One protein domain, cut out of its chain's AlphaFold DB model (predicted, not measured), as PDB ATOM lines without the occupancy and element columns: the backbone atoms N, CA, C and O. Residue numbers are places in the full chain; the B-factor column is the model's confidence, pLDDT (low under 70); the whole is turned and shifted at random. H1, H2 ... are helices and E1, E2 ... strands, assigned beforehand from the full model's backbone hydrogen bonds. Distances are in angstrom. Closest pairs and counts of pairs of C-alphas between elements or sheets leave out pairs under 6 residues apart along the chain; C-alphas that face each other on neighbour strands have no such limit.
ATOM      1  N   CYS A 444     288.677 309.766 183.335       85.94
ATOM      2  CA  CYS A 444     288.793 309.506 184.769       85.94
ATOM      3  C   CYS A 444     288.110 310.642 185.538       85.94
ATOM      4  O   CYS A 444     288.585 311.779 185.517       85.94
ATOM      5  N   GLN A 445     286.983 310.358 186.197       86.19
ATOM      6  CA  GLN A 445     286.204 311.367 186.922       86.19
ATOM      7  C   GLN A 445     286.114 311.043 188.424       86.19
ATOM      8  O   GLN A 445     285.465 310.058 188.791       86.19
ATOM      9  N   PRO A 446     286.688 311.878 189.314       87.81
ATOM     10  CA  PRO A 446     286.499 311.739 190.752       87.81
ATOM     11  C   PRO A 446     285.105 312.222 191.181       87.81
ATOM     12  O   PRO A 446     284.619 313.275 190.761       87.81
ATOM     13  N   VAL A 447     284.470 311.460 192.068       88.12
ATOM     14  CA  VAL A 447     283.144 311.709 192.643       88.12
ATOM     15  C   VAL A 447     283.263 311.671 194.164       88.12
ATOM     16  O   VAL A 447     283.743 310.690 194.726       88.12
ATOM     17  N   THR A 448     282.814 312.729 194.846       88.75
ATOM     18  CA  THR A 448     282.863 312.815 196.316       88.75
ATOM     19  C   THR A 448     281.466 312.701 196.924       88.75
ATOM     20  O   THR A 448     280.655 313.624 196.878       88.75
ATOM     21  N   LEU A 449     281.184 311.545 197.520       87.31
ATOM     22  CA  LEU A 449     279.915 311.230 198.172       87.31
ATOM     23  C   LEU A 449     279.951 311.689 199.633       87.31
ATOM     24  O   LEU A 449     280.916 311.412 200.344       87.31
ATOM     25  N   ARG A 450     278.893 312.360 200.107       86.38
ATOM     26  CA  ARG A 450     278.804 312.908 201.477       86.38
ATOM     27  C   ARG A 450     277.561 312.393 202.209       86.38
ATOM     28  O   ARG A 450     276.541 313.080 202.282       86.38
ATOM     29  N   HIS A 451     277.650 311.179 202.754       84.25
ATOM     30  CA  HIS A 451     276.570 310.518 203.497       84.25
ATOM     31  C   HIS A 451     277.105 309.842 204.775       84.25
ATOM     32  O   HIS A 451     278.197 309.277 204.754       84.25
ATOM     33  N   PRO A 452     276.359 309.863 205.898       82.75
ATOM     34  CA  PRO A 452     276.832 309.297 207.160       82.75
ATOM     35  C   PRO A 452     277.060 307.782 207.045       82.75
ATOM     36  O   PRO A 452     276.118 307.023 206.820       82.75
ATOM     37  N   GLY A 453     278.317 307.359 207.204       81.88
ATOM     38  CA  GLY A 453     278.726 305.956 207.118       81.88
ATOM     39  C   GLY A 453     279.061 305.452 205.717       81.88
ATOM     40  O   GLY A 453     279.206 304.244 205.540       81.88
ATOM     41  N   ILE A 454     279.181 306.338 204.722       87.44
ATOM     42  CA  ILE A 454     279.396 305.942 203.324       87.44
ATOM     43  C   ILE A 454     280.684 305.137 203.117       87.44
ATOM     44  O   ILE A 454     280.646 304.112 202.443       87.44
ATOM     45  N   ALA A 455     281.791 305.532 203.755       85.69
ATOM     46  CA  ALA A 455     283.071 304.836 203.618       85.69
ATOM     47  C   ALA A 455     283.000 303.384 204.128       85.69
ATOM     48  O   ALA A 455     283.583 302.482 203.536       85.69
ATOM     49  N   ARG A 456     282.211 303.139 205.183       86.38
ATOM     50  CA  ARG A 456     281.926 301.792 205.689       86.38
ATOM     51  C   ARG A 456     281.018 301.007 204.738       86.38
ATOM     52  O   ARG A 456     281.292 299.848 204.449       86.38
ATOM     53  N   PHE A 457     279.944 301.632 204.255       87.88
ATOM     54  CA  PHE A 457     278.944 300.959 203.421       87.88
ATOM     55  C   PHE A 457     279.491 300.509 202.062       87.88
ATOM     56  O   PHE A 457     279.097 299.451 201.582       87.88
ATOM     57  N   LEU A 458     280.401 301.279 201.458       88.44
ATOM     58  CA  LEU A 458     281.034 300.923 200.182       88.44
ATOM     59  C   LEU A 458     281.972 299.710 200.302       88.44
ATOM     60  O   LEU A 458     282.098 298.956 199.341       88.44
ATOM     61  N   LEU A 459     282.577 299.494 201.476       86.31
ATOM     62  CA  LEU A 459     283.412 298.322 201.761       86.31
ATOM     63  C   LEU A 459     282.578 297.072 202.112       86.31
ATOM     64  O   LEU A 459     283.002 295.958 201.805       86.31
ATOM     65  N   ASP A 460     281.383 297.229 202.697       87.69
ATOM     66  CA  ASP A 460     280.417 296.134 202.897       87.69
ATOM     67  C   ASP A 460     279.927 295.561 201.542       87.69
ATOM     68  O   ASP A 460     279.654 296.296 200.591       87.69
ATOM     69  N   GLU A 461     279.678 294.244 201.474       87.88
ATOM     70  CA  GLU A 461     279.208 293.538 200.257       87.88
ATOM     71  C   GLU A 461     277.969 294.156 199.583       87.88
ATOM     72  O   GLU A 461     277.784 294.013 198.376       87.88
ATOM     73  N   ARG A 462     277.106 294.853 200.337       86.88
ATOM     74  CA  ARG A 462     275.933 295.555 199.780       86.88
ATOM     75  C   ARG A 462     276.320 296.789 198.970       86.88
ATOM     76  O   ARG A 462     275.746 296.989 197.905       86.88
ATOM     77  N   GLY A 463     277.288 297.579 199.436       87.00
ATOM     78  CA  GLY A 463     277.829 298.691 198.659       87.00
ATOM     79  C   GLY A 463     278.547 298.175 197.422       87.00
ATOM     80  O   GLY A 463     278.209 298.583 196.314       87.00
ATOM     81  N   GLN A 464     279.431 297.185 197.589       88.88
ATOM     82  CA  GLN A 464     280.117 296.545 196.463       88.88
ATOM     83  C   GLN A 464     279.142 295.958 195.426       88.88
ATOM     84  O   GLN A 464     279.372 296.099 194.233       88.88
ATOM     85  N   SER A 465     278.030 295.345 195.845       89.69
ATOM     86  CA  SER A 465     277.016 294.819 194.913       89.69
ATOM     87  C   SER A 465     276.361 295.920 194.071       89.69
ATOM     88  O   SER A 465     276.190 295.732 192.870       89.69
ATOM     89  N   ILE A 466     276.055 297.079 194.669       88.69
ATOM     90  CA  ILE A 466     275.513 298.246 193.950       88.69
ATOM     91  C   ILE A 466     276.556 298.821 192.979       88.69
ATOM     92  O   ILE A 466     276.208 299.185 191.857       88.69
ATOM     93  N   LEU A 467     277.838 298.866 193.371       89.50
ATOM     94  CA  LEU A 467     278.922 299.280 192.472       89.50
ATOM     95  C   LEU A 467     279.048 298.327 191.273       89.50
ATOM     96  O   LEU A 467     278.988 298.796 190.142       89.50
ATOM     97  N   ARG A 468     279.112 297.008 191.505       88.88
ATOM     98  CA  ARG A 468     279.192 295.976 190.450       88.88
ATOM     99  C   ARG A 468     277.990 296.033 189.489       88.88
ATOM    100  O   ARG A 468     278.158 295.861 188.283       88.88
ATOM    101  N   GLU A 469     276.779 296.302 189.994       89.19
ATOM    102  CA  GLU A 469     275.588 296.505 189.153       89.19
ATOM    103  C   GLU A 469     275.760 297.726 188.232       89.19
ATOM    104  O   GLU A 469     275.562 297.614 187.019       89.19
ATOM    105  N   LEU A 470     276.188 298.869 188.779       87.50
ATOM    106  CA  LEU A 470     276.420 300.096 188.012       87.50
ATOM    107  C   LEU A 470     277.571 299.946 187.001       87.50
ATOM    108  O   LEU A 470     277.399 300.344 185.851       87.50
ATOM    109  N   GLU A 471     278.685 299.312 187.382       89.50
ATOM    110  CA  GLU A 471     279.798 298.967 186.481       89.50
ATOM    111  C   GLU A 471     279.303 298.163 185.271       89.50
ATOM    112  O   GLU A 471     279.533 298.558 184.126       89.50
ATOM    113  N   SER A 472     278.539 297.091 185.515       86.62
ATOM    114  CA  SER A 472     277.990 296.235 184.453       86.62
ATOM    115  C   SER A 472     277.001 296.956 183.528       86.62
ATOM    116  O   SER A 472     276.875 296.612 182.353       86.62
ATOM    117  N   ARG A 473     276.299 297.970 184.051       86.00
ATOM    118  CA  ARG A 473     275.250 298.713 183.345       86.00
ATOM    119  C   ARG A 473     275.789 299.866 182.499       86.00
ATOM    120  O   ARG A 473     275.184 300.176 181.475       86.00
ATOM    121  N   PHE A 474     276.886 300.489 182.924       83.88
ATOM    122  CA  PHE A 474     277.501 301.649 182.267       83.88
ATOM    123  C   PHE A 474     278.835 301.336 181.570       83.88
ATOM    124  O   PHE A 474     279.470 302.246 181.046       83.88
ATOM    125  N   GLN A 475     279.263 300.066 181.547       84.62
ATOM    126  CA  GLN A 475     280.528 299.616 180.940       84.62
ATOM    127  C   GLN A 475     281.745 300.419 181.431       84.62
ATOM    128  O   GLN A 475     282.625 300.817 180.665       84.62
ATOM    129  N   CYS A 476     281.768 300.676 182.739       86.94
ATOM    130  CA  CYS A 476     282.804 301.431 183.434       86.94
ATOM    131  C   CYS A 476     283.488 300.570 184.505       86.94
ATOM    132  O   CYS A 476     283.052 299.454 184.801       86.94
ATOM    133  N   VAL A 477     284.535 301.118 185.116       89.38
ATOM    134  CA  VAL A 477     285.078 300.659 186.403       89.38
ATOM    135  C   VAL A 477     284.906 301.773 187.433       89.38
ATOM    136  O   VAL A 477     285.091 302.947 187.114       89.38
ATOM    137  N   ILE A 478     284.554 301.415 188.668       88.62
ATOM    138  CA  ILE A 478     284.493 302.342 189.802       88.62
ATOM    139  C   ILE A 478     285.596 301.955 190.788       88.62
ATOM    140  O   ILE A 478     285.505 300.938 191.475       88.62
ATOM    141  N   GLY A 479     286.644 302.771 190.853       85.88
ATOM    142  CA  GLY A 479     287.695 302.645 191.854       85.88
ATOM    143  C   GLY A 479     287.231 303.145 193.217       85.88
ATOM    144  O   GLY A 479     286.624 304.217 193.322       85.88
ATOM    145  N   TRP A 480     287.513 302.363 194.257       85.56
ATOM    146  CA  TRP A 480     287.230 302.679 195.663       85.56
ATOM    147  C   TRP A 480     288.495 302.652 196.528       85.56
ATOM    148  O   TRP A 480     288.426 302.583 197.751       85.56
ATOM    149  N   GLU A 481     289.669 302.719 195.904       79.50
ATOM    150  CA  GLU A 481     290.969 302.533 196.553       79.50
ATOM    151  C   GLU A 481     291.279 303.670 197.542       79.50
ATOM    152  O   GLU A 481     291.989 303.463 198.518       79.50
ATOM    153  N   GLN A 482     290.666 304.841 197.340       76.69
ATOM    154  CA  GLN A 482     290.719 306.015 198.223       76.69
ATOM    155  C   GLN A 482     289.705 305.945 199.392       76.69
ATOM    156  O   GLN A 482     289.608 306.877 200.193       76.69
ATOM    157  N   VAL A 483     288.909 304.870 199.500       81.38
ATOM    158  CA  VAL A 483     287.884 304.698 200.542       81.38
ATOM    159  C   VAL A 483     288.436 303.873 201.701       81.38
ATOM    160  O   VAL A 483     288.446 302.644 201.678       81.38
ATOM    161  N   HIS A 484     288.857 304.558 202.762       76.88
ATOM    162  CA  HIS A 484     289.390 303.919 203.964       76.88
ATOM    163  C   HIS A 484     288.411 304.029 205.140       76.88
ATOM    164  O   HIS A 484     288.079 305.122 205.598       76.88
ATOM    165  N   TRP A 485     287.986 302.886 205.688       80.44
ATOM    166  CA  TRP A 485     287.293 302.830 206.977       80.44
ATOM    167  C   TRP A 485     287.840 301.689 207.837       80.44
ATOM    168  O   TRP A 485     287.616 300.514 207.557       80.44
ATOM    169  N   SER A 486     288.533 302.051 208.914       72.50
ATOM    170  CA  SER A 486     288.883 301.150 210.009       72.50
ATOM    171  C   SER A 486     287.815 301.201 211.115       72.50
ATOM    172  O   SER A 486     287.354 302.295 211.465       72.50
ATOM    173  N   PRO A 487     287.423 300.062 211.716       66.88
ATOM    174  CA  PRO A 487     286.727 300.084 212.998       66.88
ATOM    175  C   PRO A 487     287.676 300.610 214.094       66.88
ATOM    176  O   PRO A 487     288.878 300.352 214.016       66.88
ATOM    177  N   PRO A 488     287.179 301.313 215.131       65.62
ATOM    178  CA  PRO A 488     287.983 301.580 216.324       65.62
ATOM    179  C   PRO A 488     288.387 300.260 217.002       65.62
ATOM    180  O   PRO A 488     287.647 299.270 216.927       65.62
ATOM    181  N   TYR A 489     289.551 300.242 217.656       54.56
ATOM    182  CA  TYR A 489     290.047 299.051 218.344       54.56
ATOM    183  C   TYR A 489     289.104 298.653 219.489       54.56
ATOM    184  O   TYR A 489     288.512 299.485 220.173       54.56
ATOM    185  N   ALA A 490     288.927 297.346 219.688       46.06
ATOM    186  CA  ALA A 490     287.889 296.823 220.580       46.06
ATOM    187  C   ALA A 490     288.151 297.070 222.081       46.06
ATOM    188  O   ALA A 490     287.260 296.823 222.888       46.06
ATOM    189  N   GLN A 491     289.348 297.541 222.447       43.22
ATOM    190  CA  GLN A 491     289.756 297.799 223.831       43.22
ATOM    191  C   GLN A 491     289.198 299.125 224.382       43.22
ATOM    192  O   GLN A 491     288.956 299.218 225.580       43.22
ATOM    193  N   ASP A 492     288.875 300.101 223.526       41.41
ATOM    194  CA  ASP A 492     288.385 301.432 223.942       41.41
ATOM    195  C   ASP A 492     286.888 301.464 224.320       41.41
ATOM    196  O   ASP A 492     286.315 302.530 224.555       41.41
ATOM    197  N   LEU A 493     286.208 300.312 224.274       46.44
ATOM    198  CA  LEU A 493     284.741 300.233 224.230       46.44
ATOM    199  C   LEU A 493     284.110 299.190 225.157       46.44
ATOM    200  O   LEU A 493     282.894 298.960 225.099       46.44
ATOM    201  N   GLU A 494     284.884 298.665 226.104       38.88
ATOM    202  CA  GLU A 494     284.301 298.334 227.399       38.88
ATOM    203  C   GLU A 494     283.886 299.651 228.071       38.88
ATOM    204  O   GLU A 494     284.708 300.414 228.570       38.88
ATOM    205  N   LEU A 495     282.578 299.944 228.044       42.97
ATOM    206  CA  LEU A 495     281.962 300.879 228.990       42.97
ATOM    207  C   LEU A 495     282.463 300.489 230.388       42.97
ATOM    208  O   LEU A 495     282.089 299.382 230.794       42.97
ATOM    209  N   PRO A 496     283.222 301.342 231.109       38.62
ATOM    210  CA  PRO A 496     283.778 300.974 232.403       38.62
ATOM    211  C   PRO A 496     282.703 300.345 233.289       38.62
ATOM    212  O   PRO A 496     281.587 300.868 233.394       38.62
ATOM    213  N   GLU A 497     283.005 299.176 233.860       41.25
ATOM    214  CA  GLU A 497     282.090 298.527 234.808       41.25
ATOM    215  C   GLU A 497     281.996 299.329 236.117       41.25
ATOM    216  O   GLU A 497     280.997 299.246 236.837       41.25
ATOM    217  N   GLU A 498     282.998 300.176 236.362       39.16
ATOM    218  CA  GLU A 498     283.000 301.235 237.360       39.16
ATOM    219  C   GLU A 498     281.806 302.194 237.168       39.16
ATOM    220  O   GLU A 498     281.575 302.718 236.069       39.16
ATOM    221  N   PRO A 499     281.016 302.463 238.222       41.00
ATOM    222  CA  PRO A 499     279.905 303.395 238.130       41.00
ATOM    223  C   PRO A 499     280.437 304.813 237.898       41.00
ATOM    224  O   PRO A 499     281.233 305.308 238.687       41.00
ATOM    225  N   VAL A 500     279.947 305.484 236.845       42.25
ATOM    226  CA  VAL A 500     280.307 306.876 236.506       42.25
ATOM    227  C   VAL A 500     280.281 307.748 237.773       42.25
ATOM    228  O   VAL A 500     279.186 307.948 238.315       42.25
ATOM    229  N   PRO A 501     281.430 308.281 238.242       44.31
ATOM    230  CA  PRO A 501     281.489 308.982 239.517       44.31
ATOM    231  C   PRO A 501     280.571 310.197 239.504       44.31
ATOM    232  O   PRO A 501     280.648 311.063 238.624       44.31
ATOM    233  N   LEU A 502     279.654 310.237 240.465       47.88
ATOM    234  CA  LEU A 502     278.540 311.171 240.422       47.88
ATOM    235  C   LEU A 502     278.976 312.570 240.841       47.88
ATOM    236  O   LEU A 502     279.195 312.840 242.018       47.88
ATOM    237  N   SER A 503     279.080 313.454 239.847       46.50
ATOM    238  CA  SER A 503     279.460 314.852 240.028       46.50
ATOM    239  C   SER A 503     278.390 315.615 240.809       46.50
ATOM    240  O   SER A 503     277.430 316.115 240.222       46.50
ATOM    241  N   CYS A 504     278.569 315.705 242.122       51.28
ATOM    242  CA  CYS A 504     277.688 316.414 243.042       51.28
ATOM    243  C   CYS A 504     278.468 317.523 243.761       51.28
ATOM    244  O   CYS A 504     279.672 317.408 244.000       51.28
ATOM    245  N   ARG A 505     277.793 318.641 244.053       47.69
ATOM    246  CA  ARG A 505     278.457 319.841 244.595       47.69
ATOM    247  C   ARG A 505     278.876 319.653 246.051       47.69
ATOM    248  O   ARG A 505     278.094 319.113 246.841       47.69
ATOM    249  N   SER A 688     290.679 314.998 216.443       79.00
ATOM    250  CA  SER A 688     290.972 313.742 215.734       79.00
ATOM    251  C   SER A 688     289.736 312.839 215.574       79.00
ATOM    252  O   SER A 688     289.560 312.178 214.546       79.00
ATOM    253  N   LEU A 689     288.821 312.827 216.554       74.81
ATOM    254  CA  LEU A 689     287.552 312.104 216.445       74.81
ATOM    255  C   LEU A 689     286.590 312.770 215.447       74.81
ATOM    256  O   LEU A 689     285.894 312.060 214.721       74.81
ATOM    257  N   GLU A 690     286.553 314.102 215.376       74.94
ATOM    258  CA  GLU A 690     285.761 314.851 214.395       74.94
ATOM    259  C   GLU A 690     286.319 314.688 212.970       74.94
ATOM    260  O   GLU A 690     285.538 314.449 212.045       74.94
ATOM    261  N   GLU A 691     287.642 314.670 212.784       77.38
ATOM    262  CA  GLU A 691     288.294 314.282 211.524       77.38
ATOM    263  C   GLU A 691     287.934 312.842 211.121       77.38
ATOM    264  O   GLU A 691     287.455 312.595 210.011       77.38
ATOM    265  N   ALA A 692     288.072 311.880 212.040       75.12
ATOM    266  CA  ALA A 692     287.745 310.474 211.799       75.12
ATOM    267  C   ALA A 692     286.237 310.219 211.574       75.12
ATOM    268  O   ALA A 692     285.856 309.191 210.997       75.12
ATOM    269  N   LEU A 693     285.369 311.138 212.011       73.88
ATOM    270  CA  LEU A 693     283.941 311.175 211.687       73.88
ATOM    271  C   LEU A 693     283.680 311.807 210.315       73.88
ATOM    272  O   LEU A 693     282.853 311.284 209.565       73.88
ATOM    273  N   CYS A 694     284.401 312.871 209.950       74.44
ATOM    274  CA  CYS A 694     284.345 313.464 208.614       74.44
ATOM    275  C   CYS A 694     284.770 312.444 207.552       74.44
ATOM    276  O   CYS A 694     283.998 312.184 206.631       74.44
ATOM    277  N   MET A 695     285.903 311.765 207.754       74.06
ATOM    278  CA  MET A 695     286.392 310.690 206.880       74.06
ATOM    279  C   MET A 695     285.429 309.493 206.795       74.06
ATOM    280  O   MET A 695     285.330 308.858 205.754       74.06
ATOM    281  N   ALA A 696     284.654 309.191 207.845       75.62
ATOM    282  CA  ALA A 696     283.599 308.170 207.776       75.62
ATOM    283  C   ALA A 696     282.309 308.660 207.073       75.62
ATOM    284  O   ALA A 696     281.483 307.847 206.641       75.62
ATOM    285  N   GLY A 697     282.113 309.980 206.985       78.75
ATOM    286  CA  GLY A 697     280.985 310.649 206.331       78.75
ATOM    287  C   GLY A 697     281.236 311.065 204.877       78.75
ATOM    288  O   GLY A 697     280.295 311.496 204.206       78.75
ATOM    289  N   SER A 698     282.468 310.929 204.381       84.81
ATOM    290  CA  SER A 698     282.858 311.196 202.996       84.81
ATOM    291  C   SER A 698     283.532 309.987 202.357       84.81
ATOM    292  O   SER A 698     284.387 309.367 202.978       84.81
ATOM    293  N   ALA A 699     283.214 309.691 201.102       87.19
ATOM    294  CA  ALA A 699     283.969 308.741 200.288       87.19
ATOM    295  C   ALA A 699     284.297 309.372 198.936       87.19
ATOM    296  O   ALA A 699     283.426 309.991 198.319       87.19
ATOM    297  N   GLN A 700     285.537 309.203 198.482       88.25
ATOM    298  CA  GLN A 700     285.956 309.563 197.134       88.25
ATOM    299  C   GLN A 700     286.057 308.290 196.293       88.25
ATOM    300  O   GLN A 700     286.669 307.311 196.712       88.25
ATOM    301  N   LEU A 701     285.407 308.305 195.134       89.81
ATOM    302  CA  LEU A 701     285.418 307.234 194.141       89.81
ATOM    303  C   LEU A 701     285.917 307.809 192.817       89.81
ATOM    304  O   LEU A 701     285.576 308.946 192.494       89.81
ATOM    305  N   THR A 702     286.647 307.028 192.026       89.19
ATOM    306  CA  THR A 702     287.049 307.427 190.666       89.19
ATOM    307  C   THR A 702     286.325 306.550 189.654       89.19
ATOM    308  O   THR A 702     286.390 305.326 189.739       89.19
ATOM    309  N   ILE A 703     285.611 307.159 188.708       89.56
ATOM    310  CA  ILE A 703     284.963 306.444 187.602       89.56
ATOM    311  C   ILE A 703     285.908 306.456 186.400       89.56
ATOM    312  O   ILE A 703     286.348 307.527 185.985       89.56
ATOM    313  N   TYR A 704     286.161 305.279 185.831       88.50
ATOM    314  CA  TYR A 704     287.001 305.062 184.653       88.50
ATOM    315  C   TYR A 704     286.129 304.559 183.494       88.50
ATOM    316  O   TYR A 704     285.419 303.558 183.648       88.50
ATOM    317  N   SER A 705     286.145 305.242 182.345       86.50
ATOM    318  CA  SER A 705     285.427 304.793 181.136       86.50
ATOM    319  C   SER A 705     285.968 305.408 179.839       86.50
ATOM    320  O   SER A 705     286.583 306.472 179.866       86.50
ATOM    321  N   ALA A 706     285.650 304.810 178.691       81.00
ATOM    322  CA  ALA A 706     285.911 305.389 177.368       81.00
ATOM    323  C   ALA A 706     284.826 306.378 176.858       81.00
ATOM    324  O   ALA A 706     284.994 306.953 175.783       81.00
ATOM    325  N   TYR A 707     283.709 306.582 177.577       75.62
ATOM    326  CA  TYR A 707     282.538 307.321 177.067       75.62
ATOM    327  C   TYR A 707     281.986 308.354 178.069       75.62
ATOM    328  O   TYR A 707     281.103 308.054 178.871       75.62
ATOM    329  N   GLU A 708     282.429 309.614 177.959       67.31
ATOM    330  CA  GLU A 708     282.039 310.732 178.851       67.31
ATOM    331  C   GLU A 708     280.519 310.900 179.068       67.31
ATOM    332  O   GLU A 708     280.078 311.360 180.125       67.31
ATOM    333  N   GLN A 709     279.704 310.550 178.067       61.22
ATOM    334  CA  GLN A 709     278.256 310.782 178.088       61.22
ATOM    335  C   GLN A 709     277.564 309.991 179.209       61.22
ATOM    336  O   GLN A 709     276.728 310.555 179.919       61.22
ATOM    337  N   ASP A 710     277.964 308.739 179.432       63.69
ATOM    338  CA  ASP A 710     277.414 307.883 180.488       63.69
ATOM    339  C   ASP A 710     277.974 308.231 181.879       63.69
ATOM    340  O   ASP A 710     277.232 308.211 182.868       63.69
ATOM    341  N   VAL A 711     279.240 308.670 181.959       65.62
ATOM    342  CA  VAL A 711     279.857 309.144 183.218       65.62
ATOM    343  C   VAL A 711     279.072 310.313 183.815       65.62
ATOM    344  O   VAL A 711     278.935 310.402 185.031       65.62
ATOM    345  N   SER A 712     278.476 311.177 182.986       72.75
ATOM    346  CA  SER A 712     277.664 312.303 183.470       72.75
ATOM    347  C   SER A 712     276.402 311.883 184.247       72.75
ATOM    348  O   SER A 712     275.944 312.614 185.128       72.75
ATOM    349  N   ALA A 713     275.846 310.700 183.956       80.62
ATOM    350  CA  ALA A 713     274.609 310.197 184.556       80.62
ATOM    351  C   ALA A 713     274.849 309.262 185.754       80.62
ATOM    352  O   ALA A 713     273.996 309.177 186.647       80.62
ATOM    353  N   LEU A 714     275.996 308.571 185.791       84.81
ATOM    354  CA  LEU A 714     276.313 307.576 186.818       84.81
ATOM    355  C   LEU A 714     276.307 308.155 188.248       84.81
ATOM    356  O   LEU A 714     275.610 307.571 189.081       84.81
ATOM    357  N   PRO A 715     276.951 309.302 188.569       83.69
ATOM    358  CA  PRO A 715     276.934 309.877 189.916       83.69
ATOM    359  C   PRO A 715     275.516 310.107 190.447       83.69
ATOM    360  O   PRO A 715     275.232 309.782 191.595       83.69
ATOM    361  N   GLY A 716     274.597 310.587 189.601       84.69
ATOM    362  CA  GLY A 716     273.203 310.808 189.988       84.69
ATOM    363  C   GLY A 716     272.461 309.514 190.339       84.69
ATOM    364  O   GLY A 716     271.703 309.488 191.309       84.69
ATOM    365  N   GLN A 717     272.707 308.426 189.599       85.56
ATOM    366  CA  GLN A 717     272.108 307.116 189.891       85.56
ATOM    367  C   GLN A 717     272.773 306.423 191.086       85.56
ATOM    368  O   GLN A 717     272.072 305.823 191.899       85.56
ATOM    369  N   LEU A 718     274.091 306.569 191.253       87.31
ATOM    370  CA  LEU A 718     274.831 306.091 192.422       87.31
ATOM    371  C   LEU A 718     274.339 306.776 193.702       87.31
ATOM    372  O   LEU A 718     273.972 306.101 194.661       87.31
ATOM    373  N   GLU A 719     274.243 308.108 193.711       85.69
ATOM    374  CA  GLU A 719     273.657 308.832 194.839       85.69
ATOM    375  C   GLU A 719     272.187 308.447 195.082       85.69
ATOM    376  O   GLU A 719     271.757 308.410 196.233       85.69
ATOM    377  N   GLN A 720     271.389 308.175 194.040       87.62
ATOM    378  CA  GLN A 720     270.009 307.710 194.223       87.62
ATOM    379  C   GLN A 720     269.972 306.338 194.913       87.62
ATOM    380  O   GLN A 720     269.332 306.214 195.957       87.62
ATOM    381  N   ALA A 721     270.702 305.344 194.400       85.88
ATOM    382  CA  ALA A 721     270.770 304.010 194.998       85.88
ATOM    383  C   ALA A 721     271.271 304.063 196.456       85.88
ATOM    384  O   ALA A 721     270.729 303.395 197.336       85.88
ATOM    385  N   LEU A 722     272.248 304.927 196.749       87.25
ATOM    386  CA  LEU A 722     272.756 305.151 198.106       87.25
ATOM    387  C   LEU A 722     271.765 305.884 199.023       87.25
ATOM    388  O   LEU A 722     271.785 305.649 200.232       87.25
ATOM    389  N   ARG A 723     270.900 306.762 198.497       85.06
ATOM    390  CA  ARG A 723     269.794 307.384 199.256       85.06
ATOM    391  C   ARG A 723     268.700 306.371 199.581       85.06
ATOM    392  O   ARG A 723     268.161 306.412 200.681       85.06
ATOM    393  N   GLU A 724     268.401 305.448 198.671       85.50
ATOM    394  CA  GLU A 724     267.391 304.398 198.872       85.50
ATOM    395  C   GLU A 724     267.782 303.391 199.975       85.50
ATOM    396  O   GLU A 724     266.905 302.795 200.596       85.50
ATOM    397  N   GLN A 725     269.080 303.257 200.289       84.69
ATOM    398  CA  GLN A 725     269.590 302.439 201.404       84.69
ATOM    399  C   GLN A 725     269.750 303.202 202.740       84.69
ATOM    400  O   GLN A 725     270.122 302.601 203.755       84.69
ATOM    401  N   GLN A 726     269.490 304.516 202.774       85.06
ATOM    402  CA  GLN A 726     269.596 305.325 203.995       85.06
ATOM    403  C   GLN A 726     268.327 305.233 204.850       85.06
ATOM    404  O   GLN A 726     267.199 305.254 204.362       85.06
ATOM    405  N   CYS A 727     268.512 305.162 206.165       84.62
ATOM    406  CA  CYS A 727     267.454 305.079 207.163       84.62
ATOM    407  C   CYS A 727     267.619 306.156 208.243       84.62
ATOM    408  O   CYS A 727     268.728 306.587 208.570       84.62
ATOM    409  N   GLN A 728     266.488 306.559 208.828       86.88
ATOM    410  CA  GLN A 728     266.437 307.376 210.037       86.88
ATOM    411  C   GLN A 728     265.692 306.611 211.131       86.88
ATOM    412  O   GLN A 728     264.494 306.357 211.014       86.88
ATOM    413  N   GLU A 729     266.379 306.315 212.229       85.88
ATOM    414  CA  GLU A 729     265.786 305.720 213.425       85.88
ATOM    415  C   GLU A 729     265.644 306.772 214.534       85.88
ATOM    416  O   GLU A 729     266.401 307.745 214.580       85.88
ATOM    417  N   LYS A 730     264.643 306.628 215.413       87.00
ATOM    418  CA  LYS A 730     264.335 307.618 216.459       87.00
ATOM    419  C   LYS A 730     264.187 306.949 217.820       87.00
ATOM    420  O   LYS A 730     263.233 306.210 218.044       87.00
ATOM    421  N   VAL A 731     265.097 307.263 218.739       84.19
ATOM    422  CA  VAL A 731     265.074 306.783 220.127       84.19
ATOM    423  C   VAL A 731     264.576 307.907 221.032       84.19
ATOM    424  O   VAL A 731     265.198 308.966 221.106       84.19
ATOM    425  N   ALA A 732     263.452 307.692 221.715       81.56
ATOM    426  CA  ALA A 732     262.863 308.663 222.636       81.56
ATOM    427  C   ALA A 732     263.242 308.351 224.094       81.56
ATOM    428  O   ALA A 732     263.096 307.216 224.543       81.56
ATOM    429  N   SER A 733     263.708 309.354 224.841       76.06
ATOM    430  CA  SER A 733     263.997 309.255 226.277       76.06
ATOM    431  C   SER A 733     264.106 310.635 226.920       76.06
ATOM    432  O   SER A 733     264.729 311.546 226.375       76.06
ATOM    433  N   GLU A 734     263.555 310.784 228.124       69.62
ATOM    434  CA  GLU A 734     263.597 312.042 228.879       69.62
ATOM    435  C   GLU A 734     265.019 312.417 229.327       69.62
ATOM    436  O   GLU A 734     265.340 313.604 229.390       69.62
ATOM    437  N   ALA A 735     265.900 311.428 229.537       64.44
ATOM    438  CA  ALA A 735     267.302 311.642 229.912       64.44
ATOM    439  C   ALA A 735     268.118 312.390 228.839       64.44
ATOM    440  O   ALA A 735     269.152 312.977 229.152       64.44
ATOM    441  N   LEU A 736     267.649 312.423 227.584       68.00
ATOM    442  CA  LEU A 736     268.307 313.162 226.501       68.00
ATOM    443  C   LEU A 736     268.284 314.685 226.715       68.00
ATOM    444  O   LEU A 736     269.210 315.368 226.278       68.00
ATOM    445  N   ARG A 737     267.291 315.209 227.453       65.50
ATOM    446  CA  ARG A 737     267.169 316.646 227.766       65.50
ATOM    447  C   ARG A 737     268.256 317.167 228.711       65.50
ATOM    448  O   ARG A 737     268.486 318.370 228.756       65.50
ATOM    449  N   ALA A 738     268.878 316.282 229.490       60.50
ATOM    450  CA  ALA A 738     269.798 316.625 230.575       60.50
ATOM    451  C   ALA A 738     271.073 315.760 230.540       60.50
ATOM    452  O   ALA A 738     271.577 315.332 231.579       60.50
ATOM    453  N   LEU A 739     271.588 315.481 229.337       63.75
ATOM    454  CA  LEU A 739     272.842 314.746 229.155       63.75
ATOM    455  C   LEU A 739     274.038 315.523 229.744       63.75
ATOM    456  O   LEU A 739     274.301 316.645 229.296       63.75
ATOM    457  N   PRO A 740     274.814 314.925 230.669       64.56
ATOM    458  CA  PRO A 740     276.089 315.479 231.117       64.56
ATOM    459  C   PRO A 740     277.065 315.697 229.953       64.56
ATOM    460  O   PRO A 740     277.052 314.955 228.969       64.56
ATOM    461  N   SER A 741     277.975 316.667 230.090       59.97
ATOM    462  CA  SER A 741     279.006 316.969 229.082       59.97
ATOM    463  C   SER A 741     279.835 315.737 228.701       59.97
ATOM    464  O   SER A 741     280.005 315.466 227.515       59.97
ATOM    465  N   ARG A 742     280.247 314.928 229.690       58.88
ATOM    466  CA  ARG A 742     280.985 313.665 229.488       58.88
ATOM    467  C   ARG A 742     280.248 312.667 228.578       58.88
ATOM    468  O   ARG A 742     280.886 311.948 227.818       58.88
ATOM    469  N   CYS A 743     278.913 312.662 228.567       64.44
ATOM    470  CA  CYS A 743     278.130 311.779 227.694       64.44
ATOM    471  C   CYS A 743     278.152 312.200 226.213       64.44
ATOM    472  O   CYS A 743     277.807 311.389 225.355       64.44
ATOM    473  N   ARG A 744     278.574 313.433 225.880       68.12
ATOM    474  CA  ARG A 744     278.739 313.868 224.480       68.12
ATOM    475  C   ARG A 744     279.908 313.159 223.793       68.12
ATOM    476  O   ARG A 744     279.752 312.750 222.649       68.12
ATOM    477  N   GLY A 745     281.014 312.934 224.510       68.06
ATOM    478  CA  GLY A 745     282.153 312.155 224.005       68.06
ATOM    479  C   GLY A 745     281.740 310.732 223.621       68.06
ATOM    480  O   GLY A 745     281.991 310.297 222.503       68.06
ATOM    481  N   TYR A 746     280.976 310.055 224.484       72.25
ATOM    482  CA  TYR A 746     280.458 308.717 224.177       72.25
ATOM    483  C   TYR A 746     279.471 308.699 222.995       72.25
ATOM    484  O   TYR A 746     279.452 307.752 222.212       72.25
ATOM    485  N   LEU A 747     278.671 309.756 222.799       77.00
ATOM    486  CA  LEU A 747     277.846 309.872 221.591       77.00
ATOM    487  C   LEU A 747     278.701 310.004 220.321       77.00
ATOM    488  O   LEU A 747     278.340 309.408 219.311       77.00
ATOM    489  N   ALA A 748     279.827 310.722 220.358       74.44
ATOM    490  CA  ALA A 748     280.767 310.788 219.235       74.44
ATOM    491  C   ALA A 748     281.494 309.443 219.003       74.44
ATOM    492  O   ALA A 748     281.621 309.003 217.859       74.44
ATOM    493  N   GLN A 749     281.857 308.722 220.070       75.75
ATOM    494  CA  GLN A 749     282.390 307.354 219.984       75.75
ATOM    495  C   GLN A 749     281.381 306.386 219.334       75.75
ATOM    496  O   GLN A 749     281.750 305.667 218.406       75.75
ATOM    497  N   LEU A 750     280.095 306.416 219.722       79.62
ATOM    498  CA  LEU A 750     279.038 305.638 219.053       79.62
ATOM    499  C   LEU A 750     278.885 306.016 217.571       79.62
ATOM    500  O   LEU A 750     278.724 305.131 216.727       79.62
ATOM    501  N   GLN A 751     278.946 307.312 217.236       84.19
ATOM    502  CA  GLN A 751     278.912 307.768 215.841       84.19
ATOM    503  C   GLN A 751     280.067 307.165 215.029       84.19
ATOM    504  O   GLN A 751     279.834 306.673 213.926       84.19
ATOM    505  N   ARG A 752     281.285 307.119 215.588       80.50
ATOM    506  CA  ARG A 752     282.485 306.567 214.936       80.50
ATOM    507  C   ARG A 752     282.443 305.037 214.834       80.50
ATOM    508  O   ARG A 752     282.687 304.497 213.759       80.50
ATOM    509  N   GLN A 753     282.071 304.341 215.911       80.75
ATOM    510  CA  GLN A 753     281.983 302.875 215.982       80.75
ATOM    511  C   GLN A 753     280.940 302.297 215.013       80.75
ATOM    512  O   GLN A 753     281.186 301.301 214.322       80.75
ATOM    513  N   HIS A 754     279.758 302.912 214.953       83.19
ATOM    514  CA  HIS A 754     278.688 302.468 214.064       83.19
ATOM    515  C   HIS A 754     278.756 303.115 212.674       83.19
ATOM    516  O   HIS A 754     278.192 302.551 211.742       83.19
ATOM    517  N   ALA A 755     279.512 304.204 212.504       83.19
ATOM    518  CA  ALA A 755     279.544 305.034 211.299       83.19
ATOM    519  C   ALA A 755     278.148 305.612 210.976       83.19
ATOM    520  O   ALA A 755     277.576 305.385 209.914       83.19
ATOM    521  N   VAL A 756     277.570 306.331 211.941       86.31
ATOM    522  CA  VAL A 756     276.234 306.954 211.860       86.31
ATOM    523  C   VAL A 756     276.280 308.385 212.384       86.31
ATOM    524  O   VAL A 756     277.120 308.709 213.217       86.31
ATOM    525  N   ARG A 757     275.341 309.241 211.969       83.94
ATOM    526  CA  ARG A 757     275.173 310.590 212.529       83.94
ATOM    527  C   ARG A 757     274.016 310.604 213.524       83.94
ATOM    528  O   ARG A 757     272.868 310.376 213.145       83.94
ATOM    529  N   ILE A 758     274.305 310.907 214.787       85.44
ATOM    530  CA  ILE A 758     273.300 311.017 215.854       85.44
ATOM    531  C   ILE A 758     273.046 312.502 216.114       85.44
ATOM    532  O   ILE A 758     273.962 313.240 216.463       85.44
ATOM    533  N   SER A 759     271.801 312.950 215.955       83.88
ATOM    534  CA  SER A 759     271.387 314.324 216.276       83.88
ATOM    535  C   SER A 759     270.306 314.331 217.353       83.88
ATOM    536  O   SER A 759     269.423 313.474 217.363       83.88
ATOM    537  N   LEU A 760     270.395 315.286 218.277       82.06
ATOM    538  CA  LEU A 760     269.526 315.383 219.450       82.06
ATOM    539  C   LEU A 760     268.469 316.474 219.250       82.06
ATOM    540  O   LEU A 760     268.796 317.594 218.865       82.06
ATOM    541  N   GLN A 761     267.211 316.138 219.524       77.81
ATOM    542  CA  GLN A 761     266.050 317.028 219.476       77.81
ATOM    543  C   GLN A 761     265.225 316.800 220.752       77.81
ATOM    544  O   GLN A 761     264.463 315.835 220.846       77.81
ATOM    545  N   ASP A 762     265.428 317.659 221.754       75.88
ATOM    546  CA  ASP A 762     264.843 317.617 223.105       75.88
ATOM    547  C   ASP A 762     264.924 316.250 223.813       75.88
ATOM    548  O   ASP A 762     265.888 315.952 224.513       75.88
ATOM    549  N   ALA A 763     263.885 315.425 223.661       78.56
ATOM    550  CA  ALA A 763     263.750 314.096 224.258       78.56
ATOM    551  C   ALA A 763     263.862 312.966 223.214       78.56
ATOM    552  O   ALA A 763     263.443 311.839 223.470       78.56
ATOM    553  N   THR A 764     264.379 313.262 222.020       82.12
ATOM    554  CA  THR A 764     264.546 312.300 220.923       82.12
ATOM    555  C   THR A 764     265.938 312.392 220.306       82.12
ATOM    556  O   THR A 764     266.394 313.463 219.913       82.12
ATOM    557  N   ALA A 765     266.621 311.256 220.206       83.75
ATOM    558  CA  ALA A 765     267.840 311.100 219.430       83.75
ATOM    559  C   ALA A 765     267.454 310.514 218.071       83.75
ATOM    560  O   ALA A 765     266.814 309.462 218.011       83.75
ATOM    561  N   THR A 766     267.821 311.189 216.983       87.88
ATOM    562  CA  THR A 766     267.615 310.679 215.625       87.88
ATOM    563  C   THR A 766     268.941 310.206 215.042       87.88
ATOM    564  O   THR A 766     269.906 310.971 214.967       87.88
ATOM    565  N   VAL A 767     268.987 308.925 214.682       88.88
ATOM    566  CA  VAL A 767     270.163 308.221 214.167       88.88
ATOM    567  C   VAL A 767     270.009 308.097 212.655       88.88
ATOM    568  O   VAL A 767     269.039 307.506 212.187       88.88
ATOM    569  N   HIS A 768     270.945 308.669 211.900       86.94
ATOM    570  CA  HIS A 768     270.955 308.670 210.435       86.94
ATOM    571  C   HIS A 768     272.152 307.871 209.916       86.94
ATOM    572  O   HIS A 768     273.278 308.078 210.375       86.94
ATOM    573  N   GLY A 769     271.920 306.984 208.955       87.31
ATOM    574  CA  GLY A 769     272.940 306.113 208.366       87.31
ATOM    575  C   GLY A 769     272.301 305.005 207.534       87.31
ATOM    576  O   GLY A 769     271.143 305.118 207.139       87.31
ATOM    577  N   PHE A 770     273.027 303.919 207.294       86.69
ATOM    578  CA  PHE A 770     272.492 302.726 206.627       86.69
ATOM    579  C   PHE A 770     271.773 301.807 207.631       86.69
ATOM    580  O   PHE A 770     272.155 301.753 208.802       86.69
ATOM    581  N   ALA A 771     270.739 301.086 207.181       80.62
ATOM    582  CA  ALA A 771     269.760 300.390 208.034       80.62
ATOM    583  C   ALA A 771     270.360 299.524 209.168       80.62
ATOM    584  O   ALA A 771     269.984 299.652 210.334       80.62
ATOM    585  N   ASP A 772     271.334 298.665 208.853       82.25
ATOM    586  CA  ASP A 772     272.007 297.812 209.843       82.25
ATOM    587  C   ASP A 772     272.790 298.603 210.895       82.25
ATOM    588  O   ASP A 772     272.971 298.133 212.022       82.25
ATOM    589  N   TYR A 773     273.319 299.767 210.517       86.56
ATOM    590  CA  TYR A 773     274.161 300.587 211.378       86.56
ATOM    591  C   TYR A 773     273.291 301.425 212.316       86.56
ATOM    592  O   TYR A 773     273.604 301.507 213.507       86.56
ATOM    593  N   THR A 774     272.166 301.970 211.825       86.12
ATOM    594  CA  THR A 774     271.203 302.693 212.671       86.12
ATOM    595  C   THR A 774     270.613 301.772 213.733       86.12
ATOM    596  O   THR A 774     270.662 302.133 214.905       86.12
ATOM    597  N   ALA A 775     270.202 300.551 213.369       85.56
ATOM    598  CA  ALA A 775     269.619 299.585 214.306       85.56
ATOM    599  C   ALA A 775     270.590 299.162 215.425       85.56
ATOM    600  O   ALA A 775     270.201 299.021 216.588       85.56
ATOM    601  N   ARG A 776     271.880 298.986 215.102       84.94
ATOM    602  CA  ARG A 776     272.921 298.677 216.101       84.94
ATOM    603  C   ARG A 776     273.159 299.876 217.024       84.94
ATOM    604  O   ARG A 776     273.064 299.729 218.241       84.94
ATOM    605  N   ALA A 777     273.363 301.064 216.454       86.38
ATOM    606  CA  ALA A 777     273.582 302.290 217.219       86.38
ATOM    607  C   ALA A 777     272.380 302.671 218.101       86.38
ATOM    608  O   ALA A 777     272.565 303.071 219.244       86.38
ATOM    609  N   ALA A 778     271.148 302.517 217.613       85.94
ATOM    610  CA  ALA A 778     269.928 302.805 218.364       85.94
ATOM    611  C   ALA A 778     269.747 301.850 219.554       85.94
ATOM    612  O   ALA A 778     269.412 302.296 220.655       85.94
ATOM    613  N   ARG A 779     270.042 300.554 219.375       84.50
ATOM    614  CA  ARG A 779     270.057 299.563 220.464       84.50
ATOM    615  C   ARG A 779     271.091 299.915 221.535       84.50
ATOM    616  O   ARG A 779     270.778 299.878 222.726       84.50
ATOM    617  N   ASP A 780     272.303 300.270 221.125       82.25
ATOM    618  CA  ASP A 780     273.422 300.478 222.048       82.25
ATOM    619  C   ASP A 780     273.345 301.868 222.733       82.25
ATOM    620  O   ASP A 780     273.591 301.986 223.935       82.25
ATOM    621  N   LEU A 781     272.790 302.879 222.054       83.31
ATOM    622  CA  LEU A 781     272.335 304.145 222.648       83.31
ATOM    623  C   LEU A 781     271.186 303.928 223.655       83.31
ATOM    624  O   LEU A 781     271.202 304.501 224.745       83.31
ATOM    625  N   THR A 782     270.216 303.058 223.352       82.31
ATOM    626  CA  THR A 782     269.133 302.696 224.292       82.31
ATOM    627  C   THR A 782     269.680 301.983 225.535       82.31
ATOM    628  O   THR A 782     269.215 302.235 226.652       82.31
ATOM    629  N   ARG A 783     270.715 301.143 225.379       78.62
ATOM    630  CA  ARG A 783     271.441 300.515 226.495       78.62
ATOM    631  C   ARG A 783     272.107 301.565 227.394       78.62
ATOM    632  O   ARG A 783     271.929 301.488 228.610       78.62
ATOM    633  N   LEU A 784     272.799 302.563 226.832       74.44
ATOM    634  CA  LEU A 784     273.356 303.680 227.612       74.44
ATOM    635  C   LEU A 784     272.264 304.455 228.355       74.44
ATOM    636  O   LEU A 784     272.392 304.685 229.556       74.44
ATOM    637  N   LEU A 785     271.174 304.828 227.680       74.62
ATOM    638  CA  LEU A 785     270.098 305.604 228.309       74.62
ATOM    639  C   LEU A 785     269.437 304.835 229.456       74.62
ATOM    640  O   LEU A 785     269.081 305.430 230.470       74.62
ATOM    641  N   THR A 786     269.340 303.511 229.333       70.38
ATOM    642  CA  THR A 786     268.863 302.633 230.409       70.38
ATOM    643  C   THR A 786     269.815 302.648 231.613       70.38
ATOM    644  O   THR A 786     269.337 302.742 232.742       70.38
ATOM    645  N   ARG A 787     271.143 302.632 231.400       65.69
ATOM    646  CA  ARG A 787     272.140 302.786 232.482       65.69
ATOM    647  C   ARG A 787     272.036 304.168 233.151       65.69
ATOM    648  O   ARG A 787     271.926 304.240 234.370       65.69
ATOM    649  N   LEU A 788     271.973 305.262 232.384       62.31
ATOM    650  CA  LEU A 788     271.859 306.623 232.944       62.31
ATOM    651  C   LEU A 788     270.551 306.844 233.732       62.31
ATOM    652  O   LEU A 788     270.564 307.472 234.791       62.31
ATOM    653  N   LEU A 789     269.426 306.280 233.279       57.25
ATOM    654  CA  LEU A 789     268.139 306.369 233.988       57.25
ATOM    655  C   LEU A 789     268.098 305.577 235.309       57.25
ATOM    656  O   LEU A 789     267.306 305.914 236.189       57.25
ATOM    657  N   GLN A 790     268.935 304.545 235.472       53.94
ATOM    658  CA  GLN A 790     269.101 303.841 236.755       53.94
ATOM    659  C   GLN A 790     269.906 304.663 237.771       53.94
ATOM    660  O   GLN A 790     269.720 304.501 238.977       53.94
ATOM    661  N   ILE A 791     270.767 305.554 237.281       51.84
ATOM    662  CA  ILE A 791     271.624 306.433 238.079       51.84
ATOM    663  C   ILE A 791     270.844 307.677 238.554       51.84
ATOM    664  O   ILE A 791     270.918 308.046 239.722       51.84
ATOM    665  N   GLN A 792     270.025 308.291 237.692       47.03
ATOM    666  CA  GLN A 792     269.330 309.563 237.972       47.03
ATOM    667  C   GLN A 792     268.025 309.461 238.804       47.03
ATOM    668  O   GLN A 792     267.237 310.407 238.824       47.03
ATOM    669  N   ARG A 793     267.752 308.346 239.499       46.31
ATOM    670  CA  ARG A 793     266.557 308.195 240.363       46.31
ATOM    671  C   ARG A 793     266.905 308.187 241.863       46.31
ATOM    672  O   ARG A 793     267.065 307.103 242.433       46.31
ATOM    673  N   PRO A 794     266.946 309.355 242.541       50.12
ATOM    674  CA  PRO A 794     266.945 309.405 244.001       50.12
ATOM    675  C   PRO A 794     265.609 308.864 244.530       50.12
ATOM    676  O   PRO A 794     264.530 309.321 244.150       50.12
TER     677      PRO A 794
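AT A GLANCE: This is residues 444 to 505 and 688 to 794 of the 943 residues of the protein "WWE domain-containing protein" of Gopherus agassizii (Agassiz's desert tortoise) (UniProt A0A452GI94). What is the main picture? Two small lobes stand end to end in a rod, each a three-stranded antiparallel sheet with helices packed on one face: H1, H2 and H6 on the sheet of E1, E3 and E2, and H8 and H9 on the sheet of E4, E6 and E5. Where the lobes join, H4 packs on both H1 and H8, and H6 leads into E4. What is it made of, and how large? The printed part has 169 residues, with nine named helices and six named strands in the order E1 H1 H2 E2 H3 H4 E3 H5 H6 E4 H7 H8 E5 E6 H9; the class is mixed, helices and strands. It is loose, with a radius of gyration of the C-alphas of 19.3 A and spans of 69 by 28 by 23 A.

HOW THE PARTS SIT: How is the first lobe arranged? E1, residues 444 to 450, is the antiparallel neighbour of E3, residues 698 to 705, with N 447 and O 701 2.8 A apart, and E3 that of E2, residues 477 to 479, with N 479 and O 702 2.8 A apart, both within hydrogen-bond range. H1, residues 454 to 459, H2, residues 461 to 474, and H6, residues 714 to 724, make two layers with it, helices on one face of a sheet; E1, H1 H2, E2 is a split strand-helix-strand unit, two strands running the same way with E3 between them, its crossover right-handed. H2 and H6 touch, closest at the C-alphas of Ile 466 and Ala 721, 7.5 A, at a shallow tilt of 34 degrees, only just short of steep, opposite ways. What joins it to the second lobe? H4, residues 688 to 697, touches H1, closest at the C-alphas of Ala 455 and Ala 696, 5.4 A. It also touches residues 748 to 752 of H8, residues 741 to 754, closest at the C-alphas of Leu 693 and Arg 752, 5.8 A, at a steep tilt of 40 degrees. H3, residues 490 to 493, and H8 are near each other; H5, residues 708 to 711, only grazes the first sheet. How is the second lobe arranged? E6, residues 764 to 770, has E4, residues 726 to 732, and E5, residues 757 to 761, as antiparallel neighbours, with N 729 and O 767 2.9 A apart and N 759 and O 766 2.9 A apart, both within hydrogen-bond range; E5 and E6 are a hairpin, and E4, H7 H8, E5, with H7 at residues 734 to 738, is a second split unit, its crossover right-handed. H9, residues 771 to 791, is on the same face as H8, at a height over the sheet of 9.0 A, over E4 and E6 and along the strands at 14 degrees to E6 on the local plane. H7 only grazes this sheet and touches H9, closest at the C-alphas of Ala 735 and Leu 789, 6.7 A. Are the helix backbones complete? Every O i to N i+4 pair is within hydrogen-bond range in H2, H4, H6 and H9, against 1 of 2 in H1, 8 of 10 in H8 and 0 of 1 in H7, where 2 of 2 O i to N i+3 pairs are within range; H3 and H5 are too short for an O i to N i+4 pair.

IN THESE COORDINATES: Where does the printed part begin? E1 begins at C-alpha 444, (288.793, 309.506, 184.769), and measures 19.8 A from first to last C-alpha. Which elements are longest? H9 measures 30.7 A, E3 22.9 A, H8 20.9 A, E4 20.1 A, H2 19.8 A and E6 19.0 A. Where does H9 end? It ends at C-alpha 791, (271.624, 306.433, 238.079).

THE WHOLE: How far does it reach, and where is it cut? The two C-alphas farthest apart, those of Ala 706 and Pro 794, are 69.4 A apart. Residues 506 to 687 are not printed, and C-alphas 505 and 688 are 32.0 A apart across the cut. Where is confidence low? The mean pLDDT of the printed part is 76.2, and residues 487 to 505, 708 to 711, 734 to 745 and 787 to 794 are under 70. Are any links long? Of the links that are printed whole, none is long; E2 to H3 is short, with 10 residues, and the others are tight.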